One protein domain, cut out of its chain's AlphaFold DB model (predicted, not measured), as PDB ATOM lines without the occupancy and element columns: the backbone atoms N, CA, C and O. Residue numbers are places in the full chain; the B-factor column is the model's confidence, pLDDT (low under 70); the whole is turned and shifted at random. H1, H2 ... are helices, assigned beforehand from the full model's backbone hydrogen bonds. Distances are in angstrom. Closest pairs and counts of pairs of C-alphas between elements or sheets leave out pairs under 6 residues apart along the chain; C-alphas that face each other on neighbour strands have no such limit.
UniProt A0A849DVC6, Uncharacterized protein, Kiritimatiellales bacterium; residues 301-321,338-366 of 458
ATOM      1  N   ASP A 301     -12.588  37.392  32.968       67.62
ATOM      2  CA  ASP A 301     -11.890  37.562  31.689       67.62
ATOM      3  C   ASP A 301     -10.358  37.569  31.866       67.62
ATOM      4  O   ASP A 301      -9.783  38.513  32.427       67.62
ATOM      5  N   LEU A 302      -9.709  36.505  31.386       72.31
ATOM      6  CA  LEU A 302      -8.259  36.324  31.456       72.31
ATOM      7  C   LEU A 302      -7.501  37.235  30.475       72.31
ATOM      8  O   LEU A 302      -6.331  37.528  30.729       72.31
ATOM      9  N   ASP A 303      -8.154  37.767  29.434       71.94
ATOM     10  CA  ASP A 303      -7.525  38.655  28.441       71.94
ATOM     11  C   ASP A 303      -7.022  39.948  29.084       71.94
ATOM     12  O   ASP A 303      -5.959  40.474  28.748       71.94
ATOM     13  N   SER A 304      -7.737  40.418  30.106       71.12
ATOM     14  CA  SER A 304      -7.349  41.582  30.901       71.12
ATOM     15  C   SER A 304      -6.006  41.416  31.630       71.12
ATOM     16  O   SER A 304      -5.336  42.411  31.913       71.12
ATOM     17  N   CYS A 305      -5.586  40.179  31.920       76.19
ATOM     18  CA  CYS A 305      -4.323  39.883  32.597       76.19
ATOM     19  C   CYS A 305      -3.136  39.924  31.628       76.19
ATOM     20  O   CYS A 305      -2.060  40.393  32.009       76.19
ATOM     21  N   TYR A 306      -3.343  39.520  30.369       74.25
ATOM     22  CA  TYR A 306      -2.309  39.506  29.324       74.25
ATOM     23  C   TYR A 306      -1.816  40.891  28.903       74.25
ATOM     24  O   TYR A 306      -0.766  41.032  28.285       74.25
ATOM     25  N   VAL A 307      -2.541  41.930  29.308       75.44
ATOM     26  CA  VAL A 307      -2.146  43.335  29.158       75.44
ATOM     27  C   VAL A 307      -0.838  43.628  29.894       75.44
ATOM     28  O   VAL A 307      -0.047  44.455  29.448       75.44
ATOM     29  N   CYS A 308      -0.621  42.957  31.029       76.38
ATOM     30  CA  CYS A 308       0.531  43.183  31.901       76.38
ATOM     31  C   CYS A 308       1.388  41.925  32.108       76.38
ATOM     32  O   CYS A 308       2.563  42.044  32.449       76.38
ATOM     33  N   HIS A 309       0.818  40.729  31.937       78.19
ATOM     34  CA  HIS A 309       1.464  39.454  32.242       78.19
ATOM     35  C   HIS A 309       1.622  38.580  30.998       78.19
ATOM     36  O   HIS A 309       0.760  38.549  30.129       78.19
ATOM     37  N   THR A 310       2.704  37.808  30.932       75.50
ATOM     38  CA  THR A 310       2.875  36.757  29.918       75.50
ATOM     39  C   THR A 310       2.353  35.410  30.439       75.50
ATOM     40  O   THR A 310       2.279  35.232  31.664       75.50
ATOM     41  N   PRO A 311       2.052  34.432  29.555       72.88
ATOM     42  CA  PRO A 311       1.619  33.086  29.958       72.88
ATOM     43  C   PRO A 311       2.545  32.395  30.975       72.88
ATOM     44  O   PRO A 311       2.077  31.632  31.821       72.88
ATOM     45  N   ASP A 312       3.842  32.722  30.971       76.00
ATOM     46  CA  ASP A 312       4.822  32.206  31.940       76.00
ATOM     47  C   ASP A 312       4.487  32.566  33.396       76.00
ATOM     48  O   ASP A 312       4.848  31.850  34.331       76.00
ATOM     49  N   THR A 313       3.754  33.660  33.612       78.75
ATOM     50  CA  THR A 313       3.295  34.067  34.946       78.75
ATOM     51  C   THR A 313       2.342  33.017  35.517       78.75
ATOM     52  O   THR A 313       2.494  32.604  36.667       78.75
ATOM     53  N   CYS A 314       1.417  32.518  34.695       76.25
ATOM     54  CA  CYS A 314       0.469  31.473  35.069       76.25
ATOM     55  C   CYS A 314       1.200  30.151  35.332       76.25
ATOM     56  O   CYS A 314       0.976  29.496  36.355       76.25
ATOM     57  N   THR A 315       2.119  29.772  34.438       71.81
ATOM     58  CA  THR A 315       2.861  28.513  34.570       71.81
ATOM     59  C   THR A 315       3.803  28.529  35.769       71.81
ATOM     60  O   THR A 315       3.974  27.494  36.395       71.81
ATOM     61  N   SER A 316       4.341  29.681  36.181       76.56
ATOM     62  CA  SER A 316       5.217  29.769  37.359       76.56
ATOM     63  C   SER A 316       4.545  29.328  38.670       76.56
ATOM     64  O   SER A 316       5.205  28.743  39.529       76.56
ATOM     65  N   CYS A 317       3.233  29.552  38.810       72.12
ATOM     66  CA  CYS A 317       2.451  29.115  39.969       72.12
ATOM     67  C   CYS A 317       1.767  27.757  39.750       72.12
ATOM     68  O   CYS A 317       1.640  26.984  40.696       72.12
ATOM     69  N   HIS A 318       1.350  27.445  38.518       72.56
ATOM     70  CA  HIS A 318       0.682  26.180  38.178       72.56
ATOM     71  C   HIS A 318       1.634  25.054  37.739       72.56
ATOM     72  O   HIS A 318       1.179  23.948  37.445       72.56
ATOM     73  N   ALA A 319       2.951  25.282  37.723       63.72
ATOM     74  CA  ALA A 319       3.968  24.265  37.453       63.72
ATOM     75  C   ALA A 319       4.050  23.245  38.602       63.72
ATOM     76  O   ALA A 319       4.966  23.270  39.421       63.72
ATOM     77  N   GLY A 320       3.080  22.333  38.660       63.19
ATOM     78  CA  GLY A 320       3.057  21.212  39.603       63.19
ATOM     79  C   GLY A 320       1.690  20.890  40.200       63.19
ATOM     80  O   GLY A 320       1.525  19.794  40.724       63.19
ATOM     81  N   GLU A 321       0.709  21.786  40.084       62.41
ATOM     82  CA  GLU A 321      -0.650  21.587  40.598       62.41
ATOM     83  C   GLU A 321      -1.647  21.674  39.444       62.41
ATOM     84  O   GLU A 321      -1.693  22.667  38.713       62.41
ATOM     85  N   GLY A 338     -14.085  21.261  23.331       63.25
ATOM     86  CA  GLY A 338     -14.963  22.420  23.543       63.25
ATOM     87  C   GLY A 338     -14.420  23.707  22.904       63.25
ATOM     88  O   GLY A 338     -13.849  23.677  21.822       63.25
ATOM     89  N   ALA A 339     -14.579  24.862  23.552       62.38
ATOM     90  CA  ALA A 339     -13.877  26.077  23.128       62.38
ATOM     91  C   ALA A 339     -12.380  25.927  23.454       62.38
ATOM     92  O   ALA A 339     -11.957  26.252  24.564       62.38
ATOM     93  N   LEU A 340     -11.609  25.351  22.525       65.75
ATOM     94  CA  LEU A 340     -10.192  25.031  22.729       65.75
ATOM     95  C   LEU A 340      -9.340  26.282  22.955       65.75
ATOM     96  O   LEU A 340      -8.343  26.198  23.665       65.75
ATOM     97  N   ASP A 341      -9.795  27.438  22.475       66.00
ATOM     98  CA  ASP A 341      -9.204  28.753  22.747       66.00
ATOM     99  C   ASP A 341      -9.048  29.012  24.255       66.00
ATOM    100  O   ASP A 341      -8.045  29.566  24.701       66.00
ATOM    101  N   ASN A 342      -9.972  28.487  25.071       66.12
ATOM    102  CA  ASN A 342      -9.892  28.616  26.522       66.12
ATOM    103  C   ASN A 342      -8.758  27.784  27.145       66.12
ATOM    104  O   ASN A 342      -8.271  28.089  28.233       66.12
ATOM    105  N   CYS A 343      -8.361  26.697  26.485       72.06
ATOM    106  CA  CYS A 343      -7.241  25.855  26.894       72.06
ATOM    107  C   CYS A 343      -5.914  26.421  26.378       72.06
ATOM    108  O   CYS A 343      -4.909  26.351  27.090       72.06
ATOM    109  N   SER A 344      -5.941  27.032  25.189       71.56
ATOM    110  CA  SER A 344      -4.811  27.724  24.566       71.56
ATOM    111  C   SER A 344      -4.289  28.893  25.405       71.56
ATOM    112  O   SER A 344      -3.118  29.245  25.296       71.56
ATOM    113  N   PHE A 345      -5.110  29.446  26.312       67.06
ATOM    114  CA  PHE A 345      -4.648  30.424  27.304       67.06
ATOM    115  C   PHE A 345      -3.516  29.891  28.189       67.06
ATOM    116  O   PHE A 345      -2.638  30.652  28.576       67.06
ATOM    117  N   CYS A 346      -3.518  28.602  28.525       69.75
ATOM    118  CA  CYS A 346      -2.523  28.021  29.433       69.75
ATOM    119  C   CYS A 346      -1.596  27.010  28.750       69.75
ATOM    120  O   CYS A 346      -0.520  26.717  29.273       69.75
ATOM    121  N   HIS A 347      -2.001  26.454  27.608       74.19
ATOM    122  CA  HIS A 347      -1.281  25.394  26.910       74.19
ATOM    123  C   HIS A 347      -0.972  25.805  25.475       74.19
ATOM    124  O   HIS A 347      -1.861  26.179  24.723       74.19
ATOM    125  N   VAL A 348       0.288  25.669  25.069       72.25
ATOM    126  CA  VAL A 348       0.668  25.790  23.655       72.25
ATOM    127  C   VAL A 348       0.310  24.507  22.885       72.25
ATOM    128  O   VAL A 348       0.275  23.436  23.502       72.25
ATOM    129  N   PRO A 349       0.101  24.567  21.556       73.06
ATOM    130  CA  PRO A 349      -0.290  23.414  20.729       73.06
ATOM    131  C   PRO A 349       0.547  22.139  20.938       73.06
ATOM    132  O   PRO A 349       0.007  21.031  21.005       73.06
ATOM    133  N   ASP A 350       1.860  22.285  21.140       77.50
ATOM    134  CA  ASP A 350       2.786  21.168  21.385       77.50
ATOM    135  C   ASP A 350       2.429  20.334  22.628       77.50
ATOM    136  O   ASP A 350       2.697  19.131  22.677       77.50
ATOM    137  N   PHE A 351       1.798  20.945  23.633       77.44
ATOM    138  CA  PHE A 351       1.355  20.245  24.837       77.44
ATOM    139  C   PHE A 351       0.232  19.248  24.521       77.44
ATOM    140  O   PHE A 351       0.261  18.102  24.975       77.44
ATOM    141  N   CYS A 352      -0.724  19.661  23.683       77.12
ATOM    142  CA  CYS A 352      -1.802  18.810  23.184       77.12
ATOM    143  C   CYS A 352      -1.224  17.639  22.377       77.12
ATOM    144  O   CYS A 352      -1.582  16.478  22.601       77.12
ATOM    145  N   ALA A 353      -0.274  17.937  21.485       75.62
ATOM    146  CA  ALA A 353       0.407  16.943  20.666       75.62
ATOM    147  C   ALA A 353       1.177  15.921  21.519       75.62
ATOM    148  O   ALA A 353       1.111  14.724  21.246       75.62
ATOM    149  N   ALA A 354       1.859  16.348  22.587       78.56
ATOM    150  CA  ALA A 354       2.580  15.459  23.504       78.56
ATOM    151  C   ALA A 354       1.692  14.367  24.125       78.56
ATOM    152  O   ALA A 354       2.133  13.227  24.277       78.56
ATOM    153  N   CYS A 355       0.439  14.691  24.454       75.56
ATOM    154  CA  CYS A 355      -0.500  13.740  25.045       75.56
ATOM    155  C   CYS A 355      -1.229  12.886  23.989       75.56
ATOM    156  O   CYS A 355      -1.368  11.673  24.154       75.56
ATOM    157  N   HIS A 356      -1.646  13.491  22.871       78.69
ATOM    158  CA  HIS A 356      -2.436  12.820  21.829       78.69
ATOM    159  C   HIS A 356      -1.619  12.071  20.770       78.69
ATOM    160  O   HIS A 356      -2.196  11.414  19.904       78.69
ATOM    161  N   GLN A 357      -0.290  12.094  20.869       75.50
ATOM    162  CA  GLN A 357       0.622  11.363  19.984       75.50
ATOM    163  C   GLN A 357       0.284   9.870  19.833       75.50
ATOM    164  O   GLN A 357       0.439   9.315  18.747       75.50
ATOM    165  N   THR A 358      -0.169   9.205  20.904       72.06
ATOM    166  CA  THR A 358      -0.508   7.766  20.882       72.06
ATOM    167  C   THR A 358      -2.005   7.487  20.898       72.06
ATOM    168  O   THR A 358      -2.428   6.392  20.533       72.06
ATOM    169  N   THR A 359      -2.799   8.462  21.335       73.94
ATOM    170  CA  THR A 359      -4.250   8.346  21.470       73.94
ATOM    171  C   THR A 359      -4.879   9.566  20.807       73.94
ATOM    172  O   THR A 359      -5.062  10.592  21.472       73.94
ATOM    173  N   PRO A 360      -5.181   9.484  19.499       72.38
ATOM    174  CA  PRO A 360      -5.807  10.579  18.776       72.38
ATOM    175  C   PRO A 360      -7.106  11.023  19.462       72.38
ATOM    176  O   PRO A 360      -7.793  10.186  20.062       72.38
ATOM    177  N   PRO A 361      -7.472  12.315  19.380       71.31
ATOM    178  CA  PRO A 361      -8.730  12.795  19.935       71.31
ATOM    179  C   PRO A 361      -9.920  12.020  19.359       71.31
ATOM    180  O   PRO A 361      -9.859  11.534  18.230       71.31
ATOM    181  N   ALA A 362     -11.037  11.959  20.090       70.75
ATOM    182  CA  ALA A 362     -12.242  11.240  19.651       70.75
ATOM    183  C   ALA A 362     -12.766  11.692  18.274       70.75
ATOM    184  O   ALA A 362     -13.437  10.921  17.587       70.75
ATOM    185  N   SER A 363     -12.425  12.915  17.851       67.44
ATOM    186  CA  SER A 363     -12.687  13.401  16.497       67.44
ATOM    187  C   SER A 363     -12.070  12.511  15.416       67.44
ATOM    188  O   SER A 363     -12.695  12.378  14.381       67.44
ATOM    189  N   HIS A 364     -10.942  11.836  15.662       73.44
ATOM    190  CA  HIS A 364     -10.208  10.977  14.718       73.44
ATOM    191  C   HIS A 364     -10.613   9.488  14.787       73.44
ATOM    192  O   HIS A 364      -9.838   8.597  14.437       73.44
ATOM    193  N   GLY A 365     -11.822   9.190  15.276       72.31
ATOM    194  CA  GLY A 365     -12.374   7.831  15.295       72.31
ATOM    195  C   GLY A 365     -12.667   7.266  13.896       72.31
ATOM    196  O   GLY A 365     -12.571   7.957  12.888       72.31
ATOM    197  N   GLY A 366     -13.093   6.000  13.814       72.31
ATOM    198  CA  GLY A 366     -13.235   5.261  12.543       72.31
ATOM    199  C   GLY A 366     -14.252   5.799  11.520       72.31
ATOM    200  O   GLY A 366     -14.355   5.245  10.432       72.31
TER     201      GLY A 366
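AT A GLANCE: This is residues 301 to 321 and 338 to 366 of the 458 residues of an uncharacterized protein of Kiritimatiellales bacterium (UniProt A0A849DVC6). Going along the printed part from its first residue, look for a loose, drawn-out chain of short helices in two similar halves: H1 and H2 near one end of the long axis, then H3 and H4 farther along it, with a tail of residues 357 to 366 running on to the other end. Each half is a helix of 4 residues, a tight link and a helix of 8 residues, and in the printed part no helix touches another. The printed part has 50 residues with four named helices in the order H1, H2, H3, H4 and no named strand; its class is all helix, though under half of the residues, 24 of 50, are in named elements. The whole is loose, with a radius of gyration of the C-alphas of 13.7 A, and elongated, spanning 44 by 23 by 16 A.

HOW THE PARTS SIT: Begin at H1, residues 303 to 306, and go on through a tight link of 4 residues to H2, residues 311 to 318; these two meet only through their link. Past the cut you come to H3, residues 341 to 344, which is apart from H2 and from H1. Another tight link of 4 residues leads to H4, residues 349 to 356, and H3 and H4 also meet only through their link. H4 is apart from H1 and from H2. In H4 every O i to N i+4 pair is within hydrogen-bond range, and in H2 3 of 4 are; H1 and H3 are too short for such a pair, and each has 1 O i to N i+3 pair, which is within range.

IN THESE COORDINATES: Find C-alpha 303 at (-7.525, 38.655, 28.441), where H1 begins; it runs from Asp 303 to Tyr 306, 5.4 A from first to last C-alpha. H2 runs from Pro 311 to His 318 and is 10.8 A long. After the cut, look for H3 from Asp 341 to Ser 344, 4.9 A long. H4 begins at Pro 349, with its C-alpha at (-0.290, 23.414, 20.729), and ends at His 356, with its C-alpha at (-2.436, 12.820, 21.829), 10.9 A from first to last.

THE WHOLE: The two C-alphas farthest apart are those of Cys 308 and Gly 366, at 44.7 A. Residues 322 to 337 are not printed, and C-alphas 321 and 338 are 22.3 A apart across this cut, which falls in the link from H2 to H3. Residues 353 to 360, of which 353 to 356 belong to H4, stand free. The mean pLDDT of the printed part is 72.2; look for values under 70 at residue 301, residues 319 to 321, 338 to 342 and 345 to 346, and residue 363.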